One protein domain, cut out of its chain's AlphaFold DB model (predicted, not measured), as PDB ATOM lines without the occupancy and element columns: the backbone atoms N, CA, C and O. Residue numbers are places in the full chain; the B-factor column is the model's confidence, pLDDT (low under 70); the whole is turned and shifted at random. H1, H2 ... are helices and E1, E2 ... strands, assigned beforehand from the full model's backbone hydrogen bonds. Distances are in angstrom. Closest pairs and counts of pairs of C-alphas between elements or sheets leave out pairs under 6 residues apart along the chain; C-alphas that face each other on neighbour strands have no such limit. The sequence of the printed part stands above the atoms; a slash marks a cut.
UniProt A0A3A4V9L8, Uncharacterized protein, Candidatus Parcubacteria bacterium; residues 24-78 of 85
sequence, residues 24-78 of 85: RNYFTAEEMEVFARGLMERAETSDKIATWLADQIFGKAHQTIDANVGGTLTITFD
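What this domain is: This is residues 24 to 78 of the 85 residues of an uncharacterized protein of Candidatus Parcubacteria bacterium (UniProt A0A3A4V9L8). A two-stranded hairpin, E1 and E2, lies at one end of a long, thin model, and two helices, H1 and H2, make a V at the other, meeting at a corner where H1 ends and H2 begins. H2 lies between H1 and the hairpin along the longest axis, and the chain passes from H2 into E1, with no common core that joins the V and the hairpin. The printed part has 55 residues, with two named helices followed by two named strands, in the order H1, H2, E1, E2; the sheet has the order E1 - E2 and is antiparallel, and the class is mixed, helices and strands. The whole is extended, with a radius of gyration of the C-alphas of 17.6 A, and its outline is flat, spanning 54 by 27 by 15 A.

How they stand to each other: The strands E1, residues 63 to 66, and E2, residues 74 to 77, form a hairpin. They are antiparallel neighbours, with 149 degrees between their N-to-C directions. The C-alphas of Gln 63 and Phe 77 face each other at 5.4 A, and those of Ile 65 and Ile 75 at 5.8 A. N 64 and O 76 are within hydrogen-bond range at 3.5 A. H2, residues 47 to 58, precedes E1 by a tight link of 4 residues, and is apart from E2. H1, residues 29 to 45, touches H2 only at the corner by their link, with residues 39 to 44 of H1 and 49 to 53 of H2 alone. Their closest C-alphas, those of Ala 43 and Ala 50, are 4.3 A apart. Their lines stand at a steep tilt of 50 degrees, and they run opposite ways. H1 is apart from both strands. In H2 every O i to N i+4 pair is within hydrogen-bond range; in H1, 12 of 13 are.

Where its parts are: E1 begins at C-alpha 63 and ends at C-alpha 66, and E2 runs from C-alpha 74 to C-alpha 77 at (1.777, -20.166, -14.321). H2 measures 15.8 A from C-alpha 47 at (7.560, -6.014, -3.106) to C-alpha 58. H1, the longest helix, measures 25.2 A from C-alpha 29 at (33.152, -2.901, -9.203) to C-alpha 45.

The domain as a whole: The two C-alphas farthest apart, those of Glu 30 and Gly 70, are 54.4 A from each other. The printed part, residues 24 to 78, has no cut. The link H1 to H2 is tight, with 1 residue; the link E1 to E2, with 7 residues, is short but not tight. The mean pLDDT of the printed part is 76.0, and residues 61 to 78, which include both strands, are under 70.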
ATOM      1  N   ARG A  24      26.328  -2.381 -16.261       74.44
ATOM      2  CA  ARG A  24      27.563  -2.753 -15.544       74.44
ATOM      3  C   ARG A  24      28.870  -2.329 -16.230       74.44
ATOM      4  O   ARG A  24      29.898  -2.296 -15.579       74.44
ATOM      5  N   ASN A  25      28.850  -2.063 -17.538       79.56
ATOM      6  CA  ASN A  25      30.037  -1.651 -18.286       79.56
ATOM      7  C   ASN A  25      30.405  -0.178 -18.022       79.56
ATOM      8  O   ASN A  25      31.457   0.265 -18.469       79.56
ATOM      9  N   TYR A  26      29.534   0.578 -17.346       83.19
ATOM     10  CA  TYR A  26      29.699   2.005 -17.055       83.19
ATOM     11  C   TYR A  26      29.973   2.297 -15.576       83.19
ATOM     12  O   TYR A  26      30.099   3.460 -15.213       83.19
ATOM     13  N   PHE A  27      30.050   1.263 -14.737       81.94
ATOM     14  CA  PHE A  27      30.292   1.380 -13.303       81.94
ATOM     15  C   PHE A  27      31.539   0.591 -12.919       81.94
ATOM     16  O   PHE A  27      31.834  -0.457 -13.500       81.94
ATOM     17  N   THR A  28      32.257   1.085 -11.921       89.25
ATOM     18  CA  THR A  28      33.322   0.330 -11.257       89.25
ATOM     19  C   THR A  28      32.737  -0.819 -10.427       89.25
ATOM     20  O   THR A  28      31.543  -0.852 -10.118       89.25
ATOM     21  N   ALA A  29      33.579  -1.788 -10.053       84.81
ATOM     22  CA  ALA A  29      33.152  -2.901  -9.203       84.81
ATOM     23  C   ALA A  29      32.620  -2.417  -7.839       84.81
ATOM     24  O   ALA A  29      31.624  -2.946  -7.351       84.81
ATOM     25  N   GLU A  30      33.238  -1.379  -7.274       87.50
ATOM     26  CA  GLU A  30      32.844  -0.777  -5.996       87.50
ATOM     27  C   GLU A  30      31.467  -0.103  -6.087       87.50
ATOM     28  O   GLU A  30      30.589  -0.354  -5.263       87.50
ATOM     29  N   GLU A  31      31.227   0.693  -7.133       85.81
ATOM     30  CA  GLU A  31      29.927   1.340  -7.353       85.81
ATOM     31  C   GLU A  31      28.807   0.316  -7.575       85.81
ATOM     32  O   GLU A  31      27.686   0.500  -7.094       85.81
ATOM     33  N   MET A  32      29.112  -0.789  -8.261       84.31
ATOM     34  CA  MET A  32      28.167  -1.888  -8.449       84.31
ATOM     35  C   MET A  32      27.806  -2.577  -7.129       84.31
ATOM     36  O   MET A  32      26.648  -2.956  -6.949       84.31
ATOM     37  N   GLU A  33      28.756  -2.727  -6.204       85.75
ATOM     38  CA  GLU A  33      28.500  -3.320  -4.889       85.75
ATOM     39  C   GLU A  33      27.620  -2.413  -4.019       85.75
ATOM     40  O   GLU A  33      26.637  -2.876  -3.433       85.75
ATOM     41  N   VAL A  34      27.917  -1.110  -3.990       89.31
ATOM     42  CA  VAL A  34      27.104  -0.110  -3.275       89.31
ATOM     43  C   VAL A  34      25.680  -0.076  -3.831       89.31
ATOM     44  O   VAL A  34      24.706  -0.099  -3.075       89.31
ATOM     45  N   PHE A  35      25.547  -0.081  -5.158       85.69
ATOM     46  CA  PHE A  35      24.251  -0.116  -5.826       85.69
ATOM     47  C   PHE A  35      23.467  -1.397  -5.506       85.69
ATOM     48  O   PHE A  35      22.269  -1.333  -5.223       85.69
ATOM     49  N   ALA A  36      24.135  -2.555  -5.507       83.44
ATOM     50  CA  ALA A  36      23.511  -3.833  -5.185       83.44
ATOM     51  C   ALA A  36      23.003  -3.883  -3.736       83.44
ATOM     52  O   ALA A  36      21.870  -4.310  -3.514       83.44
ATOM     53  N   ARG A  37      23.785  -3.399  -2.760       87.81
ATOM     54  CA  ARG A  37      23.349  -3.335  -1.353       87.81
ATOM     55  C   ARG A  37      22.123  -2.447  -1.174       87.81
ATOM     56  O   ARG A  37      21.127  -2.901  -0.620       87.81
ATOM     57  N   GLY A  38      22.142  -1.234  -1.731       87.31
ATOM     58  CA  GLY A  38      20.995  -0.326  -1.642       87.31
ATOM     59  C   GLY A  38      19.730  -0.876  -2.314       87.31
ATOM     60  O   GLY A  38      18.613  -0.581  -1.887       87.31
ATOM     61  N   LEU A  39      19.878  -1.705  -3.353       83.94
ATOM     62  CA  LEU A  39      18.754  -2.415  -3.961       83.94
ATOM     63  C   LEU A  39      18.193  -3.518  -3.061       83.94
ATOM     64  O   LEU A  39      16.973  -3.646  -2.996       83.94
ATOM     65  N   MET A  40      19.043  -4.289  -2.376       84.94
ATOM     66  CA  MET A  40      18.595  -5.327  -1.440       84.94
ATOM     67  C   MET A  40      17.845  -4.722  -0.250       84.94
ATOM     68  O   MET A  40      16.745  -5.166   0.055       84.94
ATOM     69  N   GLU A  41      18.361  -3.644   0.344       88.94
ATOM     70  CA  GLU A  41      17.681  -2.927   1.437       88.94
ATOM     71  C   GLU A  41      16.308  -2.387   1.000       88.94
ATOM     72  O   GLU A  41      15.312  -2.454   1.720       88.94
ATOM     73  N   ARG A  42      16.211  -1.883  -0.236       83.56
ATOM     74  CA  ARG A  42      14.929  -1.434  -0.802       83.56
ATOM     75  C   ARG A  42      13.987  -2.580  -1.150       83.56
ATOM     76  O   ARG A  42      12.778  -2.364  -1.189       83.56
ATOM     77  N   ALA A  43      14.507  -3.772  -1.412       84.25
ATOM     78  CA  ALA A  43      13.691  -4.949  -1.667       84.25
ATOM     79  C   ALA A  43      12.888  -5.348  -0.426       84.25
ATOM     80  O   ALA A  43      11.722  -5.703  -0.553       84.25
ATOM     81  N   GLU A  44      13.470  -5.200   0.768       81.94
ATOM     82  CA  GLU A  44      12.792  -5.488   2.040       81.94
ATOM     83  C   GLU A  44      11.589  -4.571   2.296       81.94
ATOM     84  O   GLU A  44      10.658  -4.938   3.007       81.94
ATOM     85  N   THR A  45      11.587  -3.378   1.698       87.88
ATOM     86  CA  THR A  45      10.528  -2.372   1.877       87.88
ATOM     87  C   THR A  45       9.583  -2.258   0.681       87.88
ATOM     88  O   THR A  45       8.567  -1.566   0.761       87.88
ATOM     89  N   SER A  46       9.891  -2.912  -0.444       86.81
ATOM     90  CA  SER A  46       9.100  -2.824  -1.668       86.81
ATOM     91  C   SER A  46       9.036  -4.150  -2.416       86.81
ATOM     92  O   SER A  46       9.968  -4.530  -3.130       86.81
ATOM     93  N   ASP A  47       7.855  -4.767  -2.391       83.50
ATOM     94  CA  ASP A  47       7.560  -6.014  -3.106       83.50
ATOM     95  C   ASP A  47       7.866  -5.933  -4.607       83.50
ATOM     96  O   ASP A  47       8.266  -6.917  -5.225       83.50
ATOM     97  N   LYS A  48       7.718  -4.750  -5.220       86.19
ATOM     98  CA  LYS A  48       8.036  -4.541  -6.642       86.19
ATOM     99  C   LYS A  48       9.530  -4.675  -6.916       86.19
ATOM    100  O   LYS A  48       9.910  -5.256  -7.930       86.19
ATOM    101  N   ILE A  49      10.362  -4.133  -6.029       83.38
ATOM    102  CA  ILE A  49      11.821  -4.210  -6.150       83.38
ATOM    103  C   ILE A  49      12.281  -5.634  -5.841       83.38
ATOM    104  O   ILE A  49      13.089  -6.175  -6.592       83.38
ATOM    105  N   ALA A  50      11.702  -6.274  -4.822       80.38
ATOM    106  CA  ALA A  50      11.953  -7.680  -4.516       80.38
ATOM    107  C   ALA A  50      11.590  -8.605  -5.688       80.38
ATOM    108  O   ALA A  50      12.403  -9.430  -6.100       80.38
ATOM    109  N   THR A  51      10.412  -8.416  -6.290       81.44
ATOM    110  CA  THR A  51       9.970  -9.183  -7.465       81.44
ATOM    111  C   THR A  51      10.901  -8.954  -8.652       81.44
ATOM    112  O   THR A  51      11.307  -9.902  -9.318       81.44
ATOM    113  N   TRP A  52      11.286  -7.701  -8.910       85.25
ATOM    114  CA  TRP A  52      12.217  -7.384  -9.989       85.25
ATOM    115  C   TRP A  52      13.596  -8.027  -9.774       85.25
ATOM    116  O   TRP A  52      14.166  -8.560 -10.726       85.25
ATOM    117  N   LEU A  53      14.120  -8.024  -8.544       82.88
ATOM    118  CA  LEU A  53      15.377  -8.698  -8.204       82.88
ATOM    119  C   LEU A  53      15.268 -10.216  -8.362       82.88
ATOM    120  O   LEU A  53      16.163 -10.825  -8.946       82.88
ATOM    121  N   ALA A  54      14.170 -10.819  -7.901       78.31
ATOM    122  CA  ALA A  54      13.913 -12.243  -8.085       78.31
ATOM    123  C   ALA A  54      13.898 -12.615  -9.579       78.31
ATOM    124  O   ALA A  54      14.558 -13.575  -9.971       78.31
ATOM    125  N   ASP A  55      13.258 -11.794 -10.419       81.88
ATOM    126  CA  ASP A  55      13.255 -11.937 -11.882       81.88
ATOM    127  C   ASP A  55      14.672 -11.862 -12.487       81.88
ATOM    128  O   ASP A  55      14.961 -12.561 -13.459       81.88
ATOM    129  N   GLN A  56      15.564 -11.012 -11.955       80.19
ATOM    130  CA  GLN A  56      16.950 -10.918 -12.440       80.19
ATOM    131  C   GLN A  56      17.806 -12.124 -12.025       80.19
ATOM    132  O   GLN A  56      18.672 -12.537 -12.793       80.19
ATOM    133  N   ILE A  57      17.591 -12.666 -10.821       75.62
ATOM    134  CA  ILE A  57      18.410 -13.750 -10.251       75.62
ATOM    135  C   ILE A  57      17.945 -15.119 -10.753       75.62
ATOM    136  O   ILE A  57      18.759 -15.921 -11.206       75.62
ATOM    137  N   PHE A  58      16.644 -15.390 -10.667       77.44
ATOM    138  CA  PHE A  58      16.064 -16.704 -10.951       77.44
ATOM    139  C   PHE A  58      15.469 -16.802 -12.359       77.44
ATOM    140  O   PHE A  58      15.117 -17.893 -12.806       77.44
ATOM    141  N   GLY A  59      15.389 -15.680 -13.080       72.12
ATOM    142  CA  GLY A  59      14.668 -15.597 -14.342       72.12
ATOM    143  C   GLY A  59      13.156 -15.509 -14.132       72.12
ATOM    144  O   GLY A  59      12.649 -15.540 -13.011       72.12
ATOM    145  N   LYS A  60      12.409 -15.384 -15.233       73.88
ATOM    146  CA  LYS A  60      10.943 -15.389 -15.181       73.88
ATOM    147  C   LYS A  60      10.427 -16.818 -15.057       73.88
ATOM    148  O   LYS A  60      10.966 -17.723 -15.694       73.88
ATOM    149  N   ALA A  61       9.340 -16.998 -14.309       69.44
ATOM    150  CA  ALA A  61       8.620 -18.267 -14.285       69.44
ATOM    151  C   ALA A  61       8.231 -18.682 -15.713       69.44
ATOM    152  O   ALA A  61       7.734 -17.864 -16.495       69.44
ATOM    153  N   HIS A  62       8.481 -19.949 -16.051       62.03
ATOM    154  CA  HIS A  62       8.088 -20.506 -17.339       62.03
ATOM    155  C   HIS A  62       6.562 -20.433 -17.465       62.03
ATOM    156  O   HIS A  62       5.830 -20.905 -16.598       62.03
ATOM    157  N   GLN A  63       6.091 -19.792 -18.533       61.88
ATOM    158  CA  GLN A  63       4.673 -19.751 -18.867       61.88
ATOM    159  C   GLN A  63       4.403 -20.862 -19.870       61.88
ATOM    160  O   GLN A  63       4.882 -20.808 -21.006       61.88
ATOM    161  N   THR A  64       3.644 -21.865 -19.450       61.84
ATOM    162  CA  THR A  64       3.211 -22.933 -20.344       61.84
ATOM    163  C   THR A  64       1.980 -22.439 -21.104       61.84
ATOM    164  O   THR A  64       0.940 -22.154 -20.511       61.84
ATOM    165  N   ILE A  65       2.116 -22.274 -22.423       60.03
ATOM    166  CA  ILE A  65       1.007 -21.906 -23.313       60.03
ATOM    167  C   ILE A  65       0.445 -23.203 -23.892       60.03
ATOM    168  O   ILE A  65       1.082 -23.813 -24.752       60.03
ATOM    169  N   ASP A  66      -0.735 -23.622 -23.439       60.47
ATOM    170  CA  ASP A  66      -1.451 -24.732 -24.069       60.47
ATOM    171  C   ASP A  66      -2.282 -24.183 -25.235       60.47
ATOM    172  O   ASP A  66      -3.301 -23.515 -25.054       60.47
ATOM    173  N   ALA A  67      -1.790 -24.398 -26.454       55.53
ATOM    174  CA  ALA A  67      -2.450 -23.997 -27.689       55.53
ATOM    175  C   ALA A  67      -3.342 -25.131 -28.217       55.53
ATOM    176  O   ALA A  67      -3.237 -25.526 -29.375       55.53
ATOM    177  N   ASN A  68      -4.214 -25.668 -27.369       57.84
ATOM    178  CA  ASN A  68      -5.300 -26.538 -27.793       57.84
ATOM    179  C   ASN A  68      -6.634 -25.897 -27.409       57.84
ATOM    180  O   ASN A  68      -6.803 -25.409 -26.300       57.84
ATOM    181  N   VAL A  69      -7.587 -25.966 -28.338       52.16
ATOM    182  CA  VAL A  69      -8.972 -25.461 -28.293       52.16
ATOM    183  C   VAL A  69      -9.167 -24.067 -28.922       52.16
ATOM    184  O   VAL A  69      -8.778 -23.020 -28.410       52.16
ATOM    185  N   GLY A  70      -9.801 -24.084 -30.100       56.19
ATOM    186  CA  GLY A  70     -10.039 -22.944 -30.983       56.19
ATOM    187  C   GLY A  70     -10.909 -21.840 -30.385       56.19
ATOM    188  O   GLY A  70     -12.119 -21.819 -30.589       56.19
ATOM    189  N   GLY A  71     -10.261 -20.875 -29.731       56.59
ATOM    190  CA  GLY A  71     -10.845 -19.568 -29.425       56.59
ATOM    191  C   GLY A  71     -10.376 -18.929 -28.120       56.59
ATOM    192  O   GLY A  71     -10.569 -17.729 -27.945       56.59
ATOM    193  N   THR A  72      -9.741 -19.680 -27.215       61.56
ATOM    194  CA  THR A  72      -9.392 -19.172 -25.878       61.56
ATOM    195  C   THR A  72      -7.929 -19.441 -25.546       61.56
ATOM    196  O   THR A  72      -7.472 -20.577 -25.586       61.56
ATOM    197  N   LEU A  73      -7.191 -18.375 -25.224       60.22
ATOM    198  CA  LEU A  73      -5.823 -18.454 -24.720       60.22
ATOM    199  C   LEU A  73      -5.871 -18.725 -23.212       60.22
ATOM    200  O   LEU A  73      -6.240 -17.837 -22.442       60.22
ATOM    201  N   THR A  74      -5.480 -19.925 -22.799       65.00
ATOM    202  CA  THR A  74      -5.314 -20.273 -21.383       65.00
ATOM    203  C   THR A  74      -3.843 -20.109 -21.002       65.00
ATOM    204  O   THR A  74      -2.976 -20.749 -21.594       65.00
ATOM    205  N   ILE A  75      -3.552 -19.227 -20.040       62.31
ATOM    206  CA  ILE A  75      -2.197 -18.995 -19.512       62.31
ATOM    207  C   ILE A  75      -2.115 -19.625 -18.123       62.31
ATOM    208  O   ILE A  75      -2.785 -19.161 -17.198       62.31
ATOM    209  N   THR A  76      -1.278 -20.650 -17.975       67.88
ATOM    210  CA  THR A  76      -1.005 -21.302 -16.688       67.88
ATOM    211  C   THR A  76       0.391 -20.911 -16.213       67.88
ATOM    212  O   THR A  76       1.358 -20.973 -16.976       67.88
ATOM    213  N   PHE A  77       0.499 -20.484 -14.955       66.00
ATOM    214  CA  PHE A  77       1.777 -20.166 -14.321       66.00
ATOM    215  C   PHE A  77       2.239 -21.363 -13.499       66.00
ATOM    216  O   PHE A  77       1.575 -21.735 -12.530       66.00
ATOM    217  N   ASP A  78       3.380 -21.941 -13.863       69.06
ATOM    218  CA  ASP A  78       3.980 -23.009 -13.073       69.06
ATOM    219  C   ASP A  78       4.669 -22.403 -11.836       69.06
ATOM    220  O   ASP A  78       5.508 -21.501 -11.971       69.06
TER     221      ASP A  78